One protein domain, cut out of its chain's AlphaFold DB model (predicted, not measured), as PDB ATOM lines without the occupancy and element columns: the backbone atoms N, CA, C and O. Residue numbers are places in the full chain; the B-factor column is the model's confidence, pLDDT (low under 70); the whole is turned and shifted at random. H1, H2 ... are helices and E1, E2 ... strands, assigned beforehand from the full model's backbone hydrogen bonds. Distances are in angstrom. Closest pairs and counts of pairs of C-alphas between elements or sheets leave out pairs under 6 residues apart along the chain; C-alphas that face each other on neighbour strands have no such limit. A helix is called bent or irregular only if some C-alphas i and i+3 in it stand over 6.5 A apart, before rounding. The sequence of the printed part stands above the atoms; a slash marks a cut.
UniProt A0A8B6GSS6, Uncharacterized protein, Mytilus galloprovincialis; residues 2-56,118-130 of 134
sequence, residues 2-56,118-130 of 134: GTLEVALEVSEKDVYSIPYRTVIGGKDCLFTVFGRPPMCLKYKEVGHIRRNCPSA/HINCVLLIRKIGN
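AT A GLANCE: This is residues 2 to 56 and 118 to 130 of the 134 residues of an uncharacterized protein of Mytilus galloprovincialis (UniProt A0A8B6GSS6). With little regular structure, this is mostly loops, with a small staggered sheet: the E1-E2 hairpin, with short E3 beside E2's later part. The short helix H1 is off the sheet, and the looped stretch 33 to 56 runs out from E2. The 68 printed residues hold H1, E1, E2, E3, in that order; the sheet, E1 - E2 - E3, is antiparallel. The class is mixed, with 19 residues in named elements; it is only just compact, close to loose, radius of gyration of the C-alphas 12.7 A, spanning 37 by 28 by 16 A.

HOW THE PARTS SIT: H1, residues 12 to 17, is not on the sheet; 0 of 2 O i to N i+4 pairs and 1 of 3 O i to N i+3 pairs are within hydrogen-bond range. E1, residues 21 to 24, and E2, residues 27 to 32, form a hairpin, N 24 and O 27 at 2.9 A. E3, residues 122 to 124, faces E2 with C-alphas 123 and 31 at 5.2 A, no N and O within range.

IN THESE COORDINATES: H1 begins at C-alpha 12 at (110.885, 128.775, 212.935) and is irregular, the C-alphas of residues 13 and 16 being 7.4 A apart. E2 is 15.9 A long; E3 ends at (122.440, 123.985, 197.210).

THE WHOLE: Residues 57 to 117 are not printed, a 37.3 A gap between C-alphas 56 and 118. pLDDT is under 70 at residues 2 to 7, 56 and 118 to 130.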
ATOM      1  N   GLY A   2     131.387 123.228 192.567       56.03
ATOM      2  CA  GLY A   2     131.643 123.773 193.907       56.03
ATOM      3  C   GLY A   2     130.337 123.896 194.687       56.03
ATOM      4  O   GLY A   2     129.359 124.397 194.132       56.03
ATOM      5  N   THR A   3     130.320 123.443 195.937       55.19
ATOM      6  CA  THR A   3     129.204 123.656 196.869       55.19
ATOM      7  C   THR A   3     129.578 124.828 197.770       55.19
ATOM      8  O   THR A   3     130.631 124.790 198.400       55.19
ATOM      9  N   LEU A   4     128.756 125.879 197.812       61.22
ATOM     10  CA  LEU A   4     128.909 126.950 198.797       61.22
ATOM     11  C   LEU A   4     127.975 126.644 199.966       61.22
ATOM     12  O   LEU A   4     126.758 126.624 199.783       61.22
ATOM     13  N   GLU A   5     128.539 126.417 201.148       62.47
ATOM     14  CA  GLU A   5     127.758 126.332 202.380       62.47
ATOM     15  C   GLU A   5     127.447 127.758 202.852       62.47
ATOM     16  O   GLU A   5     128.352 128.537 203.142       62.47
ATOM     17  N   VAL A   6     126.162 128.115 202.902       68.19
ATOM     18  CA  VAL A   6     125.689 129.373 203.493       68.19
ATOM     19  C   VAL A   6     124.807 129.012 204.677       68.19
ATOM     20  O   VAL A   6     123.790 128.342 204.500       68.19
ATOM     21  N   ALA A   7     125.201 129.448 205.873       69.38
ATOM     22  CA  ALA A   7     124.379 129.338 207.068       69.38
ATOM     23  C   ALA A   7     123.448 130.553 207.145       69.38
ATOM     24  O   ALA A   7     123.905 131.695 207.111       69.38
ATOM     25  N   LEU A   8     122.145 130.302 207.226       71.38
ATOM     26  CA  LEU A   8     121.139 131.325 207.486       71.38
ATOM     27  C   LEU A   8     120.511 131.040 208.840       71.38
ATOM     28  O   LEU A   8     120.019 129.937 209.076       71.38
ATOM     29  N   GLU A   9     120.502 132.042 209.708       71.75
ATOM     30  CA  GLU A   9     119.731 131.989 210.940       71.75
ATOM     31  C   GLU A   9     118.328 132.506 210.653       71.75
ATOM     32  O   GLU A   9     118.131 133.677 210.329       71.75
ATOM     33  N   VAL A  10     117.348 131.608 210.730       76.81
ATOM     34  CA  VAL A  10     115.943 131.946 210.518       76.81
ATOM     35  C   VAL A  10     115.134 131.379 211.672       76.81
ATOM     36  O   VAL A  10     115.315 130.227 212.069       76.81
ATOM     37  N   SER A  11     114.251 132.207 212.226       82.12
ATOM     38  CA  SER A  11     113.271 131.777 213.218       82.12
ATOM     39  C   SER A  11     112.308 130.767 212.594       82.12
ATOM     40  O   SER A  11     111.931 130.889 211.431       82.12
ATOM     41  N   GLU A  12     111.847 129.794 213.378       81.50
ATOM     42  CA  GLU A  12     110.885 128.775 212.935       81.50
ATOM     43  C   GLU A  12     109.602 129.390 212.338       81.50
ATOM     44  O   GLU A  12     109.025 128.852 211.394       81.50
ATOM     45  N   LYS A  13     109.206 130.573 212.823       85.69
ATOM     46  CA  LYS A  13     108.043 131.325 212.320       85.69
ATOM     47  C   LYS A  13     108.262 131.908 210.918       85.69
ATOM     48  O   LYS A  13     107.300 132.090 210.180       85.69
ATOM     49  N   ASP A  14     109.517 132.139 210.542       85.12
ATOM     50  CA  ASP A  14     109.914 132.843 209.319       85.12
ATOM     51  C   ASP A  14     110.440 131.896 208.229       85.12
ATOM     52  O   ASP A  14     110.821 132.328 207.141       85.12
ATOM     53  N   VAL A  15     110.417 130.583 208.475       84.00
ATOM     54  CA  VAL A  15     110.847 129.547 207.516       84.00
ATOM     55  C   VAL A  15     110.132 129.678 206.170       84.00
ATOM     56  O   VAL A  15     110.731 129.468 205.111       84.00
ATOM     57  N   TYR A  16     108.848 130.040 206.198       84.44
ATOM     58  CA  TYR A  16     108.036 130.219 204.997       84.44
ATOM     59  C   TYR A  16     108.322 131.535 204.265       84.44
ATOM     60  O   TYR A  16     108.081 131.605 203.059       84.44
ATOM     61  N   SER A  17     108.893 132.523 204.958       87.94
ATOM     62  CA  SER A  17     109.310 133.815 204.402       87.94
ATOM     63  C   SER A  17     110.605 133.708 203.589       87.94
ATOM     64  O   SER A  17     110.878 134.567 202.751       87.94
ATOM     65  N   ILE A  18     111.396 132.643 203.781       87.25
ATOM     66  CA  ILE A  18     112.591 132.381 202.968       87.25
ATOM     67  C   ILE A  18     112.149 132.161 201.506       87.25
ATOM     68  O   ILE A  18     111.291 131.309 201.242       87.25
ATOM     69  N   PRO A  19     112.721 132.858 200.516       89.25
ATOM     70  CA  PRO A  19     112.396 132.600 199.120       89.25
ATOM     71  C   PRO A  19     112.968 131.246 198.678       89.25
ATOM     72  O   PRO A  19     114.053 130.853 199.092       89.25
ATOM     73  N   TYR A  20     112.280 130.524 197.791       88.19
ATOM     74  CA  TYR A  20     112.840 129.290 197.215       88.19
ATOM     75  C   TYR A  20     114.018 129.571 196.277       88.19
ATOM     76  O   TYR A  20     114.925 128.749 196.167       88.19
ATOM     77  N   ARG A  21     114.008 130.719 195.588       88.06
ATOM     78  CA  ARG A  21     115.049 131.144 194.645       88.06
ATOM     79  C   ARG A  21     115.556 132.529 195.006       88.06
ATOM     80  O   ARG A  21     114.766 133.401 195.347       88.06
ATOM     81  N   THR A  22     116.855 132.730 194.874       88.38
ATOM     82  CA  THR A  22     117.486 134.047 194.999       88.38
ATOM     83  C   THR A  22     118.694 134.133 194.070       88.38
ATOM     84  O   THR A  22     119.105 133.123 193.500       88.38
ATOM     85  N   VAL A  23     119.287 135.318 193.952       86.50
ATOM     86  CA  VAL A  23     120.552 135.532 193.248       86.50
ATOM     87  C   VAL A  23     121.615 135.924 194.269       86.50
ATOM     88  O   VAL A  23     121.472 136.930 194.955       86.50
ATOM     89  N   ILE A  24     122.696 135.145 194.365       83.81
ATOM     90  CA  ILE A  24     123.849 135.445 195.229       83.81
ATOM     91  C   ILE A  24     125.078 135.584 194.337       83.81
ATOM     92  O   ILE A  24     125.442 134.645 193.630       83.81
ATOM     93  N   GLY A  25     125.702 136.765 194.328       82.19
ATOM     94  CA  GLY A  25     126.879 137.032 193.492       82.19
ATOM     95  C   GLY A  25     126.635 136.767 191.999       82.19
ATOM     96  O   GLY A  25     127.457 136.129 191.343       82.19
ATOM     97  N   GLY A  26     125.463 137.164 191.487       85.50
ATOM     98  CA  GLY A  26     125.059 136.947 190.091       85.50
ATOM     99  C   GLY A  26     124.690 135.500 189.734       85.50
ATOM    100  O   GLY A  26     124.460 135.202 188.565       85.50
ATOM    101  N   LYS A  27     124.638 134.587 190.712       79.44
ATOM    102  CA  LYS A  27     124.302 133.174 190.495       79.44
ATOM    103  C   LYS A  27     122.929 132.855 191.060       79.44
ATOM    104  O   LYS A  27     122.658 133.118 192.231       79.44
ATOM    105  N   ASP A  28     122.100 132.220 190.241       82.81
ATOM    106  CA  ASP A  28     120.821 131.670 190.679       82.81
ATOM    107  C   ASP A  28     121.041 130.558 191.714       82.81
ATOM    108  O   ASP A  28     121.693 129.546 191.449       82.81
ATOM    109  N   CYS A  29     120.461 130.745 192.893       82.44
ATOM    110  CA  CYS A  29     120.552 129.844 194.031       82.44
ATOM    111  C   CYS A  29     119.167 129.293 194.378       82.44
ATOM    112  O   CYS A  29     118.162 130.000 194.268       82.44
ATOM    113  N   LEU A  30     119.116 128.031 194.814       85.06
ATOM    114  CA  LEU A  30     117.898 127.374 195.280       85.06
ATOM    115  C   LEU A  30     118.039 127.027 196.763       85.06
ATOM    116  O   LEU A  30     118.943 126.281 197.142       85.06
ATOM    117  N   PHE A  31     117.114 127.516 197.582       84.69
ATOM    118  CA  PHE A  31     117.028 127.134 198.983       84.69
ATOM    119  C   PHE A  31     116.212 125.858 199.147       84.69
ATOM    120  O   PHE A  31     115.053 125.774 198.736       84.69
ATOM    121  N   THR A  32     116.823 124.868 199.790       81.44
ATOM    122  CA  THR A  32     116.150 123.654 200.248       81.44
ATOM    123  C   THR A  32     116.078 123.691 201.763       81.44
ATOM    124  O   THR A  32     117.088 123.535 202.446       81.44
ATOM    125  N   VAL A  33     114.878 123.930 202.284       83.62
ATOM    126  CA  VAL A  33     114.620 123.950 203.725       83.62
ATOM    127  C   VAL A  33     113.851 122.692 204.089       83.62
ATOM    128  O   VAL A  33     112.873 122.346 203.423       83.62
ATOM    129  N   PHE A  34     114.301 121.994 205.129       80.31
ATOM    130  CA  PHE A  34     113.612 120.805 205.610       80.31
ATOM    131  C   PHE A  34     112.184 121.154 206.055       80.31
ATOM    132  O   PHE A  34     111.950 122.211 206.635       80.31
ATOM    133  N   GLY A  35     111.220 120.290 205.736       84.50
ATOM    134  CA  GLY A  35     109.798 120.528 206.009       84.50
ATOM    135  C   GLY A  35     109.071 121.401 204.980       84.50
ATOM    136  O   GLY A  35     107.844 121.454 205.006       84.50
ATOM    137  N   ARG A  36     109.774 122.036 204.028       87.75
ATOM    138  CA  ARG A  36     109.117 122.741 202.916       87.75
ATOM    139  C   ARG A  36     108.916 121.826 201.705       87.75
ATOM    140  O   ARG A  36     109.807 121.039 201.377       87.75
ATOM    141  N   PRO A  37     107.777 121.943 201.001       90.19
ATOM    142  CA  PRO A  37     107.549 121.203 199.769       90.19
ATOM    143  C   PRO A  37     108.607 121.546 198.704       90.19
ATOM    144  O   PRO A  37     109.025 122.700 198.588       90.19
ATOM    145  N   PRO A  38     109.051 120.567 197.896       89.12
ATOM    146  CA  PRO A  38     110.089 120.792 196.898       89.12
ATOM    147  C   PRO A  38     109.597 121.693 195.759       89.12
ATOM    148  O   PRO A  38     108.419 121.680 195.407       89.12
ATOM    149  N   MET A  39     110.522 122.427 195.137       89.50
ATOM    150  CA  MET A  39     110.248 123.226 193.941       89.50
ATOM    151  C   MET A  39     110.653 122.485 192.660       89.50
ATOM    152  O   MET A  39     111.758 121.946 192.530       89.50
ATOM    153  N   CYS A  40     109.776 122.525 191.662       89.94
ATOM    154  CA  CYS A  40     110.018 121.994 190.337       89.94
ATOM    155  C   CYS A  40     110.927 122.931 189.547       89.94
ATOM    156  O   CYS A  40     110.536 124.025 189.162       89.94
ATOM    157  N   LEU A  41     112.130 122.475 189.205       85.88
ATOM    158  CA  LEU A  41     113.090 123.297 188.458       85.88
ATOM    159  C   LEU A  41     112.716 123.530 186.987       85.88
ATOM    160  O   LEU A  41     113.352 124.344 186.328       85.88
ATOM    161  N   LYS A  42     111.716 122.812 186.458       85.75
ATOM    162  CA  LYS A  42     111.236 123.002 185.080       85.75
ATOM    163  C   LYS A  42     110.191 124.119 184.994       85.75
ATOM    164  O   LYS A  42     110.299 124.962 184.115       85.75
ATOM    165  N   TYR A  43     109.224 124.125 185.912       87.56
ATOM    166  CA  TYR A  43     108.081 125.051 185.889       87.56
ATOM    167  C   TYR A  43     108.113 126.098 187.008       87.56
ATOM    168  O   TYR A  43     107.288 126.999 187.023       87.56
ATOM    169  N   LYS A  44     109.089 126.016 187.923       87.69
ATOM    170  CA  LYS A  44     109.253 126.900 189.090       87.69
ATOM    171  C   LYS A  44     108.058 126.868 190.060       87.69
ATOM    172  O   LYS A  44     107.875 127.792 190.843       87.69
ATOM    173  N   GLU A  45     107.290 125.781 190.040       89.88
ATOM    174  CA  GLU A  45     106.140 125.542 190.918       89.88
ATOM    175  C   GLU A  45     106.533 124.754 192.170       89.88
ATOM    176  O   GLU A  45     107.461 123.944 192.142       89.88
ATOM    177  N   VAL A  46     105.810 124.965 193.267       91.19
ATOM    178  CA  VAL A  46     106.024 124.276 194.546       91.19
ATOM    179  C   VAL A  46     105.147 123.021 194.628       91.19
ATOM    180  O   VAL A  46     104.039 122.995 194.104       91.19
ATOM    181  N   GLY A  47     105.642 121.974 195.290       92.12
ATOM    182  CA  GLY A  47     104.896 120.747 195.594       92.12
ATOM    183  C   GLY A  47     105.411 119.493 194.890       92.12
ATOM    184  O   GLY A  47     105.044 118.388 195.276       92.12
ATOM    185  N   HIS A  48     106.286 119.622 193.889       90.94
ATOM    186  CA  HIS A  48     106.823 118.474 193.159       90.94
ATOM    187  C   HIS A  48     108.242 118.721 192.636       90.94
ATOM    188  O   HIS A  48     108.657 119.848 192.384       90.94
ATOM    189  N   ILE A  49     108.996 117.643 192.417       89.19
ATOM    190  CA  ILE A  49     110.281 117.685 191.704       89.19
ATOM    191  C   ILE A  49     110.074 117.475 190.201       89.19
ATOM    192  O   ILE A  49     109.076 116.893 189.782       89.19
ATOM    193  N   ARG A  50     111.051 117.864 189.369       86.88
ATOM    194  CA  ARG A  50     110.974 117.749 187.895       86.88
ATOM    195  C   ARG A  50     110.566 116.351 187.400       86.88
ATOM    196  O   ARG A  50     109.824 116.264 186.428       86.88
ATOM    197  N   ARG A  51     111.032 115.282 188.058       86.38
ATOM    198  CA  ARG A  51     110.699 113.883 187.709       86.38
ATOM    199  C   ARG A  51     109.218 113.546 187.912       86.38
ATOM    200  O   ARG A  51     108.691 112.699 187.208       86.38
ATOM    201  N   ASN A  52     108.548 114.253 188.816       88.56
ATOM    202  CA  ASN A  52     107.152 114.024 189.180       88.56
ATOM    203  C   ASN A  52     106.243 115.125 188.623       88.56
ATOM    204  O   ASN A  52     105.143 115.331 189.126       88.56
ATOM    205  N   CYS A  53     106.702 115.866 187.614       88.12
ATOM    206  CA  CYS A  53     105.930 116.977 187.093       88.12
ATOM    207  C   CYS A  53     104.657 116.486 186.382       88.12
ATOM    208  O   CYS A  53     104.764 115.698 185.437       88.12
ATOM    209  N   PRO A  54     103.460 116.958 186.779       83.81
ATOM    210  CA  PRO A  54     102.200 116.513 186.181       83.81
ATOM    211  C   PRO A  54     102.118 116.855 184.690       83.81
ATOM    212  O   PRO A  54     101.597 116.073 183.898       83.81
ATOM    213  N   SER A  55     102.729 117.966 184.272       74.81
ATOM    214  CA  SER A  55     102.793 118.391 182.870       74.81
ATOM    215  C   SER A  55     103.600 117.445 181.975       74.81
ATOM    216  O   SER A  55     103.462 117.504 180.758       74.81
ATOM    217  N   ALA A  56     104.429 116.558 182.541       65.69
ATOM    218  CA  ALA A  56     105.150 115.541 181.774       65.69
ATOM    219  C   ALA A  56     104.290 114.302 181.453       65.69
ATOM    220  O   ALA A  56     104.637 113.547 180.552       65.69
ATOM    221  N   HIS A 118     117.323 126.582 216.206       56.03
ATOM    222  CA  HIS A 118     117.938 126.892 214.919       56.03
ATOM    223  C   HIS A 118     117.566 125.814 213.901       56.03
ATOM    224  O   HIS A 118     117.765 124.623 214.144       56.03
ATOM    225  N   ILE A 119     117.046 126.231 212.747       58.00
ATOM    226  CA  ILE A 119     116.830 125.334 211.614       58.00
ATOM    227  C   ILE A 119     118.044 125.452 210.701       58.00
ATOM    228  O   ILE A 119     118.277 126.490 210.085       58.00
ATOM    229  N   ASN A 120     118.816 124.371 210.605       53.78
ATOM    230  CA  ASN A 120     119.924 124.286 209.662       53.78
ATOM    231  C   ASN A 120     119.364 124.198 208.237       53.78
ATOM    232  O   ASN A 120     118.825 123.168 207.830       53.78
ATOM    233  N   CYS A 121     119.479 125.286 207.478       55.62
ATOM    234  CA  CYS A 121     119.142 125.299 206.060       55.62
ATOM    235  C   CYS A 121     120.391 124.963 205.244       55.62
ATOM    236  O   CYS A 121     121.416 125.625 205.378       55.62
ATOM    237  N   VAL A 122     120.308 123.953 204.376       57.06
ATOM    238  CA  VAL A 122     121.385 123.639 203.430       57.06
ATOM    239  C   VAL A 122     121.084 124.359 202.120       57.06
ATOM    240  O   VAL A 122     120.084 124.068 201.460       57.06
ATOM    241  N   LEU A 123     121.934 125.313 201.739       59.34
ATOM    242  CA  LEU A 123     121.855 125.959 200.432       59.34
ATOM    243  C   LEU A 123     122.591 125.114 199.386       59.34
ATOM    244  O   LEU A 123     123.802 124.925 199.454       59.34
ATOM    245  N   LEU A 124     121.862 124.650 198.374       56.75
ATOM    246  CA  LEU A 124     122.440 123.985 197.210       56.75
ATOM    247  C   LEU A 124     122.578 124.998 196.073       56.75
ATOM    248  O   LEU A 124     121.647 125.230 195.297       56.75
ATOM    249  N   ILE A 125     123.769 125.586 195.937       54.00
ATOM    250  CA  ILE A 125     124.096 126.390 194.756       54.00
ATOM    251  C   ILE A 125     124.381 125.445 193.593       54.00
ATOM    252  O   ILE A 125     125.497 124.966 193.394       54.00
ATOM    253  N   ARG A 126     123.356 125.175 192.786       52.00
ATOM    254  CA  ARG A 126     123.576 124.596 191.463       52.00
ATOM    255  C   ARG A 126     123.999 125.715 190.527       52.00
ATOM    256  O   ARG A 126     123.263 126.677 190.353       52.00
ATOM    257  N   LYS A 127     125.157 125.560 189.880       49.59
ATOM    258  CA  LYS A 127     125.516 126.360 188.703       49.59
ATOM    259  C   LYS A 127     124.472 126.055 187.629       49.59
ATOM    260  O   LYS A 127     124.609 125.079 186.896       49.59
ATOM    261  N   ILE A 128     123.392 126.833 187.589       53.16
ATOM    262  CA  ILE A 128     122.473 126.820 186.458       53.16
ATOM    263  C   ILE A 128     123.314 127.367 185.311       53.16
ATOM    264  O   ILE A 128     123.687 128.539 185.314       53.16
ATOM    265  N   GLY A 129     123.759 126.472 184.426       45.69
ATOM    266  CA  GLY A 129     124.504 126.851 183.233       45.69
ATOM    267  C   GLY A 129     123.752 127.982 182.548       45.69
ATOM    268  O   GLY A 129     122.534 127.897 182.416       45.69
ATOM    269  N   ASN A 130     124.486 129.046 182.231       44.25
ATOM    270  CA  ASN A 130     123.991 130.294 181.671       44.25
ATOM    271  C   ASN A 130     122.902 129.995 180.625       44.25
ATOM    272  O   ASN A 130     123.211 129.490 179.547       44.25
TER     273      ASN A 130